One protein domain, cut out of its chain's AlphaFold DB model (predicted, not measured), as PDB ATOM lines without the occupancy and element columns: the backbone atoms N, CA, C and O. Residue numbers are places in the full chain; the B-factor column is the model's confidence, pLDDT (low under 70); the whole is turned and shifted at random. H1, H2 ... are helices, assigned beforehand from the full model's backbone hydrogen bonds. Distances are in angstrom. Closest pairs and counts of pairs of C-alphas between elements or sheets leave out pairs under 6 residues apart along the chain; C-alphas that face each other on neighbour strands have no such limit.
ATOM      1  N   LEU A 205      23.918  -1.347 144.669       97.06
ATOM      2  CA  LEU A 205      24.747  -2.145 143.776       97.06
ATOM      3  C   LEU A 205      24.593  -3.643 144.028       97.06
ATOM      4  O   LEU A 205      24.700  -4.108 145.165       97.06
ATOM      5  N   ASP A 206      24.469  -4.417 142.950       97.12
ATOM      6  CA  ASP A 206      24.702  -5.858 142.995       97.12
ATOM      7  C   ASP A 206      26.211  -6.122 143.097       97.12
ATOM      8  O   ASP A 206      26.946  -6.214 142.109       97.12
ATOM      9  N   GLN A 207      26.679  -6.240 144.339       95.25
ATOM     10  CA  GLN A 207      28.085  -6.462 144.667       95.25
ATOM     11  C   GLN A 207      28.650  -7.745 144.052       95.25
ATOM     12  O   GLN A 207      29.851  -7.820 143.786       95.25
ATOM     13  N   LYS A 208      27.813  -8.769 143.852       96.12
ATOM     14  CA  LYS A 208      28.244 -10.031 143.252       96.12
ATOM     15  C   LYS A 208      28.508  -9.829 141.762       96.12
ATOM     16  O   LYS A 208      29.617 -10.120 141.322       96.12
ATOM     17  N   ARG A 209      27.557  -9.233 141.030       96.38
ATOM     18  CA  ARG A 209      27.717  -8.920 139.597       96.38
ATOM     19  C   ARG A 209      28.909  -8.012 139.325       96.38
ATOM     20  O   ARG A 209      29.605  -8.209 138.337       96.38
ATOM     21  N   ILE A 210      29.174  -7.044 140.205       96.69
ATOM     22  CA  ILE A 210      30.349  -6.173 140.070       96.69
ATOM     23  C   ILE A 210      31.648  -6.972 140.170       96.69
ATOM     24  O   ILE A 210      32.522  -6.791 139.327       96.69
ATOM     25  N   ARG A 211      31.787  -7.861 141.165       97.12
ATOM     26  CA  ARG A 211      32.999  -8.686 141.317       97.12
ATOM     27  C   ARG A 211      33.200  -9.619 140.126       97.12
ATOM     28  O   ARG A 211      34.265  -9.589 139.521       97.12
ATOM     29  N   GLU A 212      32.160 -10.357 139.744       97.44
ATOM     30  CA  GLU A 212      32.197 -11.272 138.592       97.44
ATOM     31  C   GLU A 212      32.506 -10.519 137.285       97.44
ATOM     32  O   GLU A 212      33.292 -10.981 136.455       97.44
ATOM     33  N   GLY A 213      31.942  -9.318 137.117       97.06
ATOM     34  CA  GLY A 213      32.209  -8.461 135.966       97.06
ATOM     35  C   GLY A 213      33.644  -7.933 135.930       97.06
ATOM     36  O   GLY A 213      34.257  -7.923 134.865       97.06
ATOM     37  N   ILE A 214      34.206  -7.532 137.075       97.88
ATOM     38  CA  ILE A 214      35.610  -7.103 137.191       97.88
ATOM     39  C   ILE A 214      36.558  -8.250 136.835       97.88
ATOM     40  O   ILE A 214      37.486  -8.038 136.057       97.88
ATOM     41  N   GLU A 215      36.319  -9.452 137.361       98.00
ATOM     42  CA  GLU A 215      37.114 -10.647 137.051       98.00
ATOM     43  C   GLU A 215      37.068 -10.960 135.550       98.00
ATOM     44  O   GLU A 215      38.111 -11.028 134.896       98.00
ATOM     45  N   THR A 216      35.862 -11.032 134.981       97.75
ATOM     46  CA  THR A 216      35.645 -11.294 133.548       97.75
ATOM     47  C   THR A 216      36.356 -10.268 132.666       97.75
ATOM     48  O   THR A 216      37.112 -10.625 131.765       97.75
ATOM     49  N   LEU A 217      36.149  -8.974 132.926       97.44
ATOM     50  CA  LEU A 217      36.732  -7.911 132.108       97.44
ATOM     51  C   LEU A 217      38.244  -7.788 132.293       97.44
ATOM     52  O   LEU A 217      38.922  -7.351 131.366       97.44
ATOM     53  N   THR A 218      38.777  -8.156 133.459       98.00
ATOM     54  CA  THR A 218      40.225  -8.223 133.687       98.00
ATOM     55  C   THR A 218      40.845  -9.301 132.810       98.00
ATOM     56  O   THR A 218      41.795  -8.999 132.091       98.00
ATOM     57  N   GLN A 219      40.257 -10.502 132.795       97.69
ATOM     58  CA  GLN A 219      40.703 -11.600 131.939       97.69
ATOM     59  C   GLN A 219      40.677 -11.192 130.461       97.69
ATOM     60  O   GLN A 219      41.704 -11.247 129.793       97.69
ATOM     61  N   VAL A 220      39.544 -10.673 129.977       97.06
ATOM     62  CA  VAL A 220      39.411 -10.221 128.582       97.06
ATOM     63  C   VAL A 220      40.411  -9.114 128.251       97.06
ATOM     64  O   VAL A 220      41.095  -9.181 127.236       97.06
ATOM     65  N   ARG A 221      40.537  -8.087 129.101       97.00
ATOM     66  CA  ARG A 221      41.499  -6.996 128.888       97.00
ATOM     67  C   ARG A 221      42.924  -7.537 128.775       97.00
ATOM     68  O   ARG A 221      43.687  -7.044 127.950       97.00
ATOM     69  N   ASP A 222      43.304  -8.488 129.616       96.62
ATOM     70  CA  ASP A 222      44.668  -9.007 129.630       96.62
ATOM     71  C   ASP A 222      44.920  -9.930 128.428       96.62
ATOM     72  O   ASP A 222      45.949  -9.782 127.769       96.62
ATOM     73  N   ASP A 223      43.947 -10.758 128.040       96.88
ATOM     74  CA  ASP A 223      44.008 -11.583 126.828       96.88
ATOM     75  C   ASP A 223      44.129 -10.718 125.564       96.88
ATOM     76  O   ASP A 223      45.039 -10.907 124.752       96.88
ATOM     77  N   GLU A 224      43.288  -9.693 125.417       97.06
ATOM     78  CA  GLU A 224      43.348  -8.761 124.285       97.06
ATOM     79  C   GLU A 224      44.672  -7.979 124.252       97.06
ATOM     80  O   GLU A 224      45.211  -7.704 123.179       97.06
ATOM     81  N   ALA A 225      45.261  -7.676 125.418       96.88
ATOM     82  CA  ALA A 225      46.563  -7.020 125.492       96.88
ATOM     83  C   ALA A 225      47.688  -7.894 124.922       96.88
ATOM     84  O   ALA A 225      48.572  -7.362 124.251       96.88
ATOM     85  N   THR A 226      47.656  -9.215 125.143       96.94
ATOM     86  CA  THR A 226      48.685 -10.140 124.622       96.94
ATOM     87  C   THR A 226      48.724 -10.212 123.097       96.94
ATOM     88  O   THR A 226      49.771 -10.507 122.525       96.94
ATOM     89  N   ASN A 227      47.619  -9.865 122.436       96.38
ATOM     90  CA  ASN A 227      47.500  -9.842 120.981       96.38
ATOM     91  C   ASN A 227      47.981  -8.521 120.345       96.38
ATOM     92  O   ASN A 227      47.913  -8.349 119.124       96.38
ATOM     93  N   LEU A 228      48.478  -7.570 121.147       96.19
ATOM     94  CA  LEU A 228      49.030  -6.310 120.653       96.19
ATOM     95  C   LEU A 228      50.538  -6.438 120.383       96.19
ATOM     96  O   LEU A 228      51.285  -6.845 121.272       96.19
ATOM     97  N   PRO A 229      51.044  -5.986 119.218       95.38
ATOM     98  CA  PRO A 229      52.431  -6.230 118.808       95.38
ATOM     99  C   PRO A 229      53.484  -5.513 119.671       95.38
ATOM    100  O   PRO A 229      54.669  -5.827 119.592       95.38
ATOM    101  N   TRP A 230      53.077  -4.536 120.487       95.44
ATOM    102  CA  TRP A 230      53.970  -3.803 121.388       95.44
ATOM    103  C   TRP A 230      53.909  -4.269 122.846       95.44
ATOM    104  O   TRP A 230      54.731  -3.826 123.650       95.44
ATOM    105  N   PHE A 231      52.961  -5.128 123.213       95.75
ATOM    106  CA  PHE A 231      52.842  -5.673 124.564       95.75
ATOM    107  C   PHE A 231      53.687  -6.957 124.693       95.75
ATOM    108  O   PHE A 231      53.798  -7.696 123.719       95.75
ATOM    109  N   PRO A 232      54.335  -7.247 125.843       94.12
ATOM    110  CA  PRO A 232      54.349  -6.508 127.113       94.12
ATOM    111  C   PRO A 232      55.392  -5.384 127.197       94.12
ATOM    112  O   PRO A 232      55.477  -4.700 128.217       94.12
ATOM    113  N   ARG A 233      56.199  -5.168 126.149       94.62
ATOM    114  CA  ARG A 233      57.296  -4.182 126.164       94.62
ATOM    115  C   ARG A 233      56.805  -2.755 126.434       94.62
ATOM    116  O   ARG A 233      57.482  -1.990 127.119       94.62
ATOM    117  N   LEU A 234      55.655  -2.388 125.878       94.94
ATOM    118  CA  LEU A 234      54.986  -1.103 126.061       94.94
ATOM    119  C   LEU A 234      53.553  -1.320 126.554       94.94
ATOM    120  O   LEU A 234      52.933  -2.352 126.307       94.94
ATOM    121  N   LYS A 235      53.001  -0.302 127.227       94.94
ATOM    122  CA  LYS A 235      51.617  -0.335 127.721       94.94
ATOM    123  C   LYS A 235      50.622  -0.485 126.554       94.94
ATOM    124  O   LYS A 235      50.774   0.241 125.568       94.94
ATOM    125  N   PRO A 236      49.555  -1.297 126.693       93.62
ATOM    126  CA  PRO A 236      48.502  -1.432 125.678       93.62
ATOM    127  C   PRO A 236      47.891  -0.092 125.249       93.62
ATOM    128  O   PRO A 236      47.633   0.140 124.074       93.62
ATOM    129  N   SER A 237      47.754   0.841 126.195       92.94
ATOM    130  CA  SER A 237      47.166   2.165 125.983       92.94
ATOM    131  C   SER A 237      48.092   3.194 125.322       92.94
ATOM    132  O   SER A 237      47.722   4.364 125.268       92.94
ATOM    133  N   SER A 238      49.315   2.832 124.916       93.25
ATOM    134  CA  SER A 238      50.332   3.785 124.445       93.25
ATOM    135  C   SER A 238      50.020   4.310 123.034       93.25
ATOM    136  O   SER A 238      50.159   3.554 122.068       93.25
ATOM    137  N   PRO A 239      49.692   5.611 122.857       91.62
ATOM    138  CA  PRO A 239      49.446   6.170 121.525       91.62
ATOM    139  C   PRO A 239      50.698   6.129 120.644       91.62
ATOM    140  O   PRO A 239      50.611   5.925 119.438       91.62
ATOM    141  N   LYS A 240      51.876   6.272 121.266       93.81
ATOM    142  CA  LYS A 240      53.168   6.168 120.585       93.81
ATOM    143  C   LYS A 240      53.399   4.759 120.035       93.81
ATOM    144  O   LYS A 240      53.787   4.627 118.884       93.81
ATOM    145  N   ALA A 241      53.116   3.725 120.830       94.38
ATOM    146  CA  ALA A 241      53.288   2.339 120.393       94.38
ATOM    147  C   ALA A 241      52.329   1.981 119.247       94.38
ATOM    148  O   ALA A 241      52.726   1.339 118.278       94.38
ATOM    149  N   PHE A 242      51.088   2.468 119.324       93.25
ATOM    150  CA  PHE A 242      50.114   2.353 118.241       93.25
ATOM    151  C   PHE A 242      50.601   3.028 116.947       93.25
ATOM    152  O   PHE A 242      50.533   2.431 115.874       93.25
ATOM    153  N   ALA A 243      51.134   4.250 117.042       93.62
ATOM    154  CA  ALA A 243      51.679   4.969 115.893       93.62
ATOM    155  C   ALA A 243      52.879   4.235 115.267       93.62
ATOM    156  O   ALA A 243      52.945   4.100 114.046       93.62
ATOM    157  N   GLU A 244      53.792   3.714 116.090       95.25
ATOM    158  CA  GLU A 244      54.931   2.905 115.637       95.25
ATOM    159  C   GLU A 244      54.467   1.620 114.932       95.25
ATOM    160  O   GLU A 244      54.981   1.291 113.862       95.25
ATOM    161  N   ALA A 245      53.452   0.932 115.464       94.31
ATOM    162  CA  ALA A 245      52.871  -0.249 114.825       94.31
ATOM    163  C   ALA A 245      52.224   0.078 113.470       94.31
ATOM    164  O   ALA A 245      52.429  -0.656 112.504       94.31
ATOM    165  N   CYS A 246      51.513   1.206 113.358       94.56
ATOM    166  CA  CYS A 246      50.964   1.673 112.079       94.56
ATOM    167  C   CYS A 246      52.073   1.950 111.052       94.56
ATOM    168  O   CYS A 246      51.973   1.530 109.899       94.56
ATOM    169  N   GLN A 247      53.155   2.614 111.470       95.31
ATOM    170  CA  GLN A 247      54.303   2.907 110.605       95.31
ATOM    171  C   GLN A 247      54.992   1.626 110.121       95.31
ATOM    172  O   GLN A 247      55.275   1.496 108.929       95.31
ATOM    173  N   GLN A 248      55.209   0.656 111.014       94.31
ATOM    174  CA  GLN A 248      55.780  -0.652 110.669       94.31
ATOM    175  C   GLN A 248      54.877  -1.433 109.703       94.31
ATOM    176  O   GLN A 248      55.364  -2.013 108.732       94.31
ATOM    177  N   ALA A 249      53.561  -1.382 109.918       93.81
ATOM    178  CA  ALA A 249      52.546  -1.951 109.033       93.81
ATOM    179  C   ALA A 249      52.352  -1.158 107.722       93.81
ATOM    180  O   ALA A 249      51.619  -1.604 106.835       93.81
ATOM    181  N   ARG A 250      53.002   0.007 107.579       94.19
ATOM    182  CA  ARG A 250      52.863   0.936 106.446       94.19
ATOM    183  C   ARG A 250      51.403   1.321 106.169       94.19
ATOM    184  O   ARG A 250      50.995   1.422 105.012       94.19
ATOM    185  N   ILE A 251      50.623   1.530 107.229       94.44
ATOM    186  CA  ILE A 251      49.243   2.030 107.164       94.44
ATOM    187  C   ILE A 251      49.173   3.465 107.709       94.44
ATOM    188  O   ILE A 251      49.964   3.822 108.586       94.44
ATOM    189  N   PRO A 252      48.257   4.311 107.200       93.00
ATOM    190  CA  PRO A 252      48.091   5.667 107.711       93.00
ATOM    191  C   PRO A 252      47.644   5.634 109.174       93.00
ATOM    192  O   PRO A 252      46.848   4.783 109.560       93.00
ATOM    193  N   ILE A 253      48.140   6.572 109.979       91.75
ATOM    194  CA  ILE A 253      47.682   6.755 111.359       91.75
ATOM    195  C   ILE A 253      46.381   7.564 111.298       91.75
ATOM    196  O   ILE A 253      46.394   8.658 110.729       91.75
ATOM    197  N   PRO A 254      45.263   7.066 111.847       88.25
ATOM    198  CA  PRO A 254      44.012   7.805 111.815       88.25
ATOM    199  C   PRO A 254      44.057   8.984 112.805       88.25
ATOM    200  O   PRO A 254      44.696   8.915 113.857       88.25
ATOM    201  N   ASN A 255      43.365  10.079 112.472       84.94
ATOM    202  CA  ASN A 255      43.287  11.275 113.328       84.94
ATOM    203  C   ASN A 255      42.519  11.015 114.632       84.94
ATOM    204  O   ASN A 255      42.740  11.679 115.645       84.94
ATOM    205  N   SER A 256      41.604  10.051 114.589       85.25
ATOM    206  CA  SER A 256      40.842   9.540 115.718       85.25
ATOM    207  C   SER A 256      41.019   8.030 115.782       85.25
ATOM    208  O   SER A 256      41.443   7.387 114.831       85.25
ATOM    209  N   THR A 257      40.716   7.452 116.932       81.94
ATOM    210  CA  THR A 257      40.605   5.995 117.079       81.94
ATOM    211  C   THR A 257      39.300   5.639 117.795       81.94
ATOM    212  O   THR A 257      39.221   4.639 118.507       81.94
ATOM    213  N   SER A 258      38.305   6.522 117.670       80.75
ATOM    214  CA  SER A 258      36.952   6.336 118.188       80.75
ATOM    215  C   SER A 258      36.159   5.469 117.223       80.75
ATOM    216  O   SER A 258      36.140   5.755 116.035       80.75
ATOM    217  N   GLU A 259      35.462   4.453 117.718       72.06
ATOM    218  CA  GLU A 259      34.637   3.584 116.864       72.06
ATOM    219  C   GLU A 259      33.429   4.310 116.264       72.06
ATOM    220  O   GLU A 259      32.940   3.908 115.214       72.06
ATOM    221  N   ASP A 260      32.998   5.410 116.885       71.56
ATOM    222  CA  ASP A 260      31.927   6.273 116.374       71.56
ATOM    223  C   ASP A 260      32.400   7.244 115.277       71.56
ATOM    224  O   ASP A 260      31.589   7.948 114.678       71.56
ATOM    225  N   ASP A 261      33.712   7.346 115.039       79.69
ATOM    226  CA  ASP A 261      34.257   8.232 114.014       79.69
ATOM    227  C   ASP A 261      34.220   7.541 112.635       79.69
ATOM    228  O   ASP A 261      34.871   6.508 112.459       79.69
ATOM    229  N   PRO A 262      33.527   8.106 111.625       77.19
ATOM    230  CA  PRO A 262      33.386   7.462 110.318       77.19
ATOM    231  C   PRO A 262      34.720   7.193 109.612       77.19
ATOM    232  O   PRO A 262      34.853   6.185 108.923       77.19
ATOM    233  N   GLN A 263      35.722   8.065 109.796       82.44
ATOM    234  CA  GLN A 263      37.055   7.856 109.214       82.44
ATOM    235  C   GLN A 263      37.762   6.669 109.869       82.44
ATOM    236  O   GLN A 263      38.444   5.902 109.194       82.44
ATOM    237  N   THR A 264      37.587   6.501 111.181       85.38
ATOM    238  CA  THR A 264      38.094   5.345 111.923       85.38
ATOM    239  C   THR A 264      37.404   4.056 111.476       85.38
ATOM    240  O   THR A 264      38.091   3.057 111.284       85.38
ATOM    241  N   GLN A 265      36.086   4.069 111.255       83.06
ATOM    242  CA  GLN A 265      35.349   2.905 110.740       83.06
ATOM    243  C   GLN A 265      35.853   2.481 109.355       83.06
ATOM    244  O   GLN A 265      36.263   1.337 109.184       83.06
ATOM    245  N   GLU A 266      35.939   3.418 108.406       84.12
ATOM    246  CA  GLU A 266      36.466   3.157 107.058       84.12
ATOM    247  C   GLU A 266      37.918   2.646 107.107       84.12
ATOM    248  O   GLU A 266      38.322   1.753 106.358       84.12
ATOM    249  N   TRP A 267      38.722   3.185 108.025       89.38
ATOM    250  CA  TRP A 267      40.089   2.731 108.244       89.38
ATOM    251  C   TRP A 267      40.148   1.291 108.780       89.38
ATOM    252  O   TRP A 267      40.945   0.489 108.286       89.38
ATOM    253  N   ILE A 268      39.290   0.930 109.740       88.62
ATOM    254  CA  ILE A 268      39.179  -0.443 110.255       88.62
ATOM    255  C   ILE A 268      38.687  -1.392 109.158       88.62
ATOM    256  O   ILE A 268      39.268  -2.460 108.998       88.62
ATOM    257  N   GLU A 269      37.685  -1.012 108.366       87.62
ATOM    258  CA  GLU A 269      37.191  -1.813 107.236       87.62
ATOM    259  C   GLU A 269      38.302  -2.091 106.216       87.62
ATOM    260  O   GLU A 269      38.463  -3.211 105.737       87.62
ATOM    261  N   ARG A 270      39.127  -1.082 105.922       91.25
ATOM    262  CA  ARG A 270      40.196  -1.188 104.925       91.25
ATOM    263  C   ARG A 270      41.389  -2.030 105.377       91.25
ATOM    264  O   ARG A 270      42.042  -2.655 104.539       91.25
ATOM    265  N   TYR A 271      41.743  -1.983 106.661       93.56
ATOM    266  CA  TYR A 271      42.999  -2.556 107.167       93.56
ATOM    267  C   TYR A 271      42.810  -3.699 108.175       93.56
ATOM    268  O   TYR A 271      43.754  -4.456 108.405       93.56
ATOM    269  N   GLY A 272      41.621  -3.846 108.760       91.00
ATOM    270  CA  GLY A 272      41.318  -4.760 109.865       91.00
ATOM    271  C   GLY A 272      41.541  -6.233 109.542       91.00
ATOM    272  O   GLY A 272      42.092  -6.949 110.373       91.00
ATOM    273  N   GLU A 273      41.208  -6.674 108.325       90.88
ATOM    274  CA  GLU A 273      41.442  -8.064 107.900       90.88
ATOM    275  C   GLU A 273      42.936  -8.409 107.839       90.88
ATOM    276  O   GLU A 273      43.353  -9.497 108.232       90.88
ATOM    277  N   ARG A 274      43.765  -7.466 107.374       94.31
ATOM    278  CA  ARG A 274      45.217  -7.662 107.254       94.31
ATOM    279  C   ARG A 274      45.938  -7.532 108.593       94.31
ATOM    280  O   ARG A 274      47.013  -8.106 108.768       94.31
ATOM    281  N   TYR A 275      45.372  -6.764 109.518       94.69
ATOM    282  CA  TYR A 275      45.996  -6.415 110.788       94.69
ATOM    283  C   TYR A 275      45.052  -6.713 111.963       94.69
ATOM    284  O   TYR A 275      44.445  -5.792 112.514       94.69
ATOM    285  N   PRO A 276      44.970  -7.986 112.409       93.44
ATOM    286  CA  PRO A 276      44.052  -8.406 113.473       93.44
ATOM    287  C   PRO A 276      44.211  -7.636 114.791       93.44
ATOM    288  O   PRO A 276      43.237  -7.436 115.516       93.44
ATOM    289  N   TRP A 277      45.415  -7.128 115.083       93.81
ATOM    290  CA  TRP A 277      45.690  -6.311 116.270       93.81
ATOM    291  C   TRP A 277      44.848  -5.022 116.339       93.81
ATOM    292  O   TRP A 277      44.691  -4.465 117.424       93.81
ATOM    293  N   LEU A 278      44.257  -4.564 115.226       92.19
ATOM    294  CA  LEU A 278      43.286  -3.463 115.209       92.19
ATOM    295  C   LEU A 278      41.997  -3.818 115.948       92.19
ATOM    296  O   LEU A 278      41.519  -3.026 116.763       92.19
ATOM    297  N   LYS A 279      41.475  -5.024 115.704       91.19
ATOM    298  CA  LYS A 279      40.315  -5.551 116.422       91.19
ATOM    299  C   LYS A 279      40.656  -5.738 117.897       91.19
ATOM    300  O   LYS A 279      39.948  -5.208 118.742       91.19
ATOM    301  N   HIS A 280      41.784  -6.385 118.195       94.19
ATOM    302  CA  HIS A 280      42.222  -6.598 119.579       94.19
ATOM    303  C   HIS A 280      42.397  -5.285 120.354       94.19
ATOM    304  O   HIS A 280      42.041  -5.179 121.521       94.19
ATOM    305  N   MET A 281      42.871  -4.225 119.694       91.81
ATOM    306  CA  MET A 281      42.976  -2.897 120.297       91.81
ATOM    307  C   MET A 281      41.604  -2.283 120.626       91.81
ATOM    308  O   MET A 281      41.445  -1.698 121.700       91.81
ATOM    309  N   SER A 282      40.619  -2.417 119.733       89.62
ATOM    310  CA  SER A 282      39.233  -1.982 119.968       89.62
ATOM    311  C   SER A 282      38.612  -2.735 121.152       89.62
ATOM    312  O   SER A 282      38.154  -2.113 122.115       89.62
ATOM    313  N   GLU A 283      38.709  -4.063 121.147       92.38
ATOM    314  CA  GLU A 283      38.182  -4.938 122.199       92.38
ATOM    315  C   GLU A 283      38.868  -4.675 123.554       92.38
ATOM    316  O   GLU A 283      38.192  -4.451 124.564       92.38
ATOM    317  N   TRP A 284      40.199  -4.523 123.571       94.81
ATOM    318  CA  TRP A 284      40.959  -4.114 124.757       94.81
ATOM    319  C   TRP A 284      40.436  -2.801 125.354       94.81
ATOM    320  O   TRP A 284      40.272  -2.672 126.571       94.81
ATOM    321  N   ARG A 285      40.154  -1.797 124.511       91.50
ATOM    322  CA  ARG A 285      39.646  -0.492 124.964       91.50
ATOM    323  C   ARG A 285      38.236  -0.590 125.525       91.50
ATOM    324  O   ARG A 285      37.964   0.079 126.525       91.50
ATOM    325  N   LYS A 286      37.358  -1.390 124.913       90.94
ATOM    326  CA  LYS A 286      36.004  -1.656 125.426       90.94
ATOM    327  C   LYS A 286      36.077  -2.302 126.806       90.94
ATOM    328  O   LYS A 286      35.512  -1.751 127.755       90.94
ATOM    329  N   ALA A 287      36.845  -3.386 126.929       94.38
ATOM    330  CA  ALA A 287      37.034  -4.104 128.185       94.38
ATOM    331  C   ALA A 287      37.626  -3.191 129.270       94.38
ATOM    332  O   ALA A 287      37.052  -3.053 130.349       94.38
ATOM    333  N   ASN A 288      38.712  -2.471 128.965       94.81
ATOM    334  CA  ASN A 288      39.359  -1.568 129.917       94.81
ATOM    335  C   ASN A 288      38.446  -0.408 130.352       94.81
ATOM    336  O   ASN A 288      38.443  -0.038 131.524       94.81
ATOM    337  N   ARG A 289      37.662   0.178 129.436       91.88
ATOM    338  CA  ARG A 289      36.722   1.259 129.778       91.88
ATOM    339  C   ARG A 289      35.648   0.766 130.741       91.88
ATOM    340  O   ARG A 289      35.393   1.429 131.743       91.88
ATOM    341  N   MET A 290      35.037  -0.380 130.449       92.62
ATOM    342  CA  MET A 290      33.987  -0.946 131.293       92.62
ATOM    343  C   MET A 290      34.529  -1.420 132.642       92.62
ATOM    344  O   MET A 290      33.909  -1.170 133.673       92.62
ATOM    345  N   LEU A 291      35.727  -2.007 132.655       94.94
ATOM    346  CA  LEU A 291      36.412  -2.395 133.884       94.94
ATOM    347  C   LEU A 291      36.613  -1.184 134.799       94.94
ATOM    348  O   LEU A 291      36.268  -1.239 135.975       94.94
ATOM    349  N   LYS A 292      37.084  -0.055 134.252       93.25
ATOM    350  CA  LYS A 292      37.258   1.189 135.020       93.25
ATOM    351  C   LYS A 292      35.942   1.718 135.590       93.25
ATOM    352  O   LYS A 292      35.949   2.283 136.683       93.25
ATOM    353  N   VAL A 293      34.824   1.533 134.885       92.81
ATOM    354  CA  VAL A 293      33.487   1.869 135.401       92.81
ATOM    355  C   VAL A 293      33.150   1.000 136.614       92.81
ATOM    356  O   VAL A 293      32.827   1.556 137.662       92.81
ATOM    357  N   LEU A 294      33.293  -0.326 136.520       95.00
ATOM    358  CA  LEU A 294      32.986  -1.229 137.638       95.00
ATOM    359  C   LEU A 294      33.919  -1.032 138.842       95.00
ATOM    360  O   LEU A 294      33.444  -0.996 139.973       95.00
ATOM    361  N   GLU A 295      35.221  -0.827 138.620       94.50
ATOM    362  CA  GLU A 295      36.187  -0.497 139.683       94.50
ATOM    363  C   GLU A 295      35.818   0.821 140.391       94.50
ATOM    364  O   GLU A 295      35.914   0.938 141.615       94.50
ATOM    365  N   THR A 296      35.353   1.822 139.634       91.69
ATOM    366  CA  THR A 296      34.867   3.093 140.197       91.69
ATOM    367  C   THR A 296      33.581   2.898 141.000       91.69
ATOM    368  O   THR A 296      33.448   3.463 142.082       91.69
ATOM    369  N   MET A 297      32.638   2.087 140.509       93.56
ATOM    370  CA  MET A 297      31.410   1.753 141.241       93.56
ATOM    371  C   MET A 297      31.721   1.017 142.548       93.56
ATOM    372  O   MET A 297      31.176   1.373 143.588       93.56
ATOM    373  N   GLN A 298      32.633   0.040 142.516       93.75
ATOM    374  CA  GLN A 298      33.043  -0.720 143.697       93.75
ATOM    375  C   GLN A 298      33.742   0.169 144.732       93.75
ATOM    376  O   GLN A 298      33.365   0.163 145.900       93.75
ATOM    377  N   SER A 299      34.735   0.958 144.307       90.31
ATOM    378  CA  SER A 299      35.531   1.804 145.212       90.31
ATOM    379  C   SER A 299      34.732   2.921 145.883       90.31
ATOM    380  O   SER A 299      35.095   3.354 146.974       90.31
ATOM    381  N   ARG A 300      33.647   3.383 145.254       90.19
ATOM    382  CA  ARG A 300      32.787   4.459 145.772       90.19
ATOM    383  C   ARG A 300      31.531   3.960 146.470       90.19
ATOM    384  O   ARG A 300      30.723   4.772 146.916       90.19
ATOM    385  N   CYS A 301      31.343   2.648 146.543       92.69
ATOM    386  CA  CYS A 301      30.202   2.075 147.225       92.69
ATOM    387  C   CYS A 301      30.326   2.279 148.739       92.69
ATOM    388  O   CYS A 301      31.361   2.005 149.349       92.69
ATOM    389  N   ARG A 302      29.251   2.773 149.348       92.44
ATOM    390  CA  ARG A 302      29.115   2.903 150.794       92.44
ATOM    391  C   ARG A 302      28.966   1.526 151.439       92.44
ATOM    392  O   ARG A 302      28.634   0.531 150.797       92.44
ATOM    393  N   ARG A 303      29.164   1.480 152.759       90.75
ATOM    394  CA  ARG A 303      29.044   0.246 153.557       90.75
ATOM    395  C   ARG A 303      27.652  -0.383 153.501       90.75
ATOM    396  O   ARG A 303      27.540  -1.591 153.665       90.75
ATOM    397  N   ASP A 304      26.618   0.425 153.278       91.81
ATOM    398  CA  ASP A 304      25.234  -0.032 153.135       91.81
ATOM    399  C   ASP A 304      24.930  -0.624 151.747       91.81
ATOM    400  O   ASP A 304      23.810  -1.057 151.517       91.81
ATOM    401  N   GLY A 305      25.897  -0.651 150.822       94.12
ATOM    402  CA  GLY A 305      25.713  -1.151 149.460       94.12
ATOM    403  C   GLY A 305      25.214  -0.104 148.460       94.12
ATOM    404  O   GLY A 305      25.076  -0.421 147.275       94.12
ATOM    405  N   SER A 306      24.976   1.140 148.894       94.75
ATOM    406  CA  SER A 306      24.583   2.240 148.011       94.75
ATOM    407  C   SER A 306      25.785   2.925 147.353       94.75
ATOM    408  O   SER A 306      26.888   2.984 147.892       94.75
ATOM    409  N   LEU A 307      25.575   3.452 146.156       94.50
ATOM    410  CA  LEU A 307      26.538   4.200 145.369       94.50
ATOM    411  C   LEU A 307      26.034   5.632 145.186       94.50
ATOM    412  O   LEU A 307      25.077   5.846 144.433       94.50
ATOM    413  N   PRO A 308      26.673   6.624 145.821       93.25
ATOM    414  CA  PRO A 308      26.443   8.016 145.484       93.25
ATOM    415  C   PRO A 308      26.965   8.307 144.074       93.25
ATOM    416  O   PRO A 308      28.017   7.823 143.653       93.25
TER     417      PRO A 308
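What this domain is: This is residues 205 to 308 of the 596 residues of a protein of Verrucomicrobiae bacterium DG1235 (UniProt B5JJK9). Two long helices, H4 and H1, lie side by side and run opposite ways along an elongated body. The two short helices H2 and H3 and the two long links gather loosely at one end, where H1 ends and H4 begins, with H2 and H3 apart from each other. The 104 printed residues hold four named helices, in the order H1, H2, H3, H4, and no named strand; the class is all helix. The whole is loose, with a radius of gyration of the C-alphas of 16.5 A, and spans 54 by 30 by 21 A.

Where its parts are: H4, the longest helix, has residues 277 to 299 and is 31.7 A from first to last C-alpha; it begins at C-alpha 277 (45.690, -6.311, 116.270) and ends at C-alpha 299 (35.531, 1.804, 145.212). H1 has residues 207 to 226, 29.0 A, and begins at C-alpha 207 (28.085, -6.462, 144.667). H2 has residues 239 to 248, 14.3 A, and H3 residues 262 to 271, 14.2 A.

How they stand to each other: H4 and H1 touch, with the closest C-alphas, those of Trp 284 and Arg 221, 5.1 A apart. Their lines stand at a shallow tilt of 28 degrees, opposite ways. H3 and H4 are close but not clearly touching: their closest C-alphas, those of Ile 268 and Leu 278, are 7.1 A apart, and their lines stand at a steep tilt of 50 degrees, opposite ways. H2 and H4 are near each other, with 5 pairs of C-alphas within 10 A. H1 is apart from H2 and from H3. In H1, H2, H3 and H4 every O i to N i+4 pair is within hydrogen-bond range.

The domain as a whole: The two C-alphas farthest apart, those of Arg 250 and Asp 304, are 54.3 A apart. The links from H1 to H2, 12 residues, and from H2 to H3, 13 residues, are long; that from H3 to H4, 5 residues, is tight. The printed part has no cut. Its mean pLDDT is 92.5, and no printed residue is under 70.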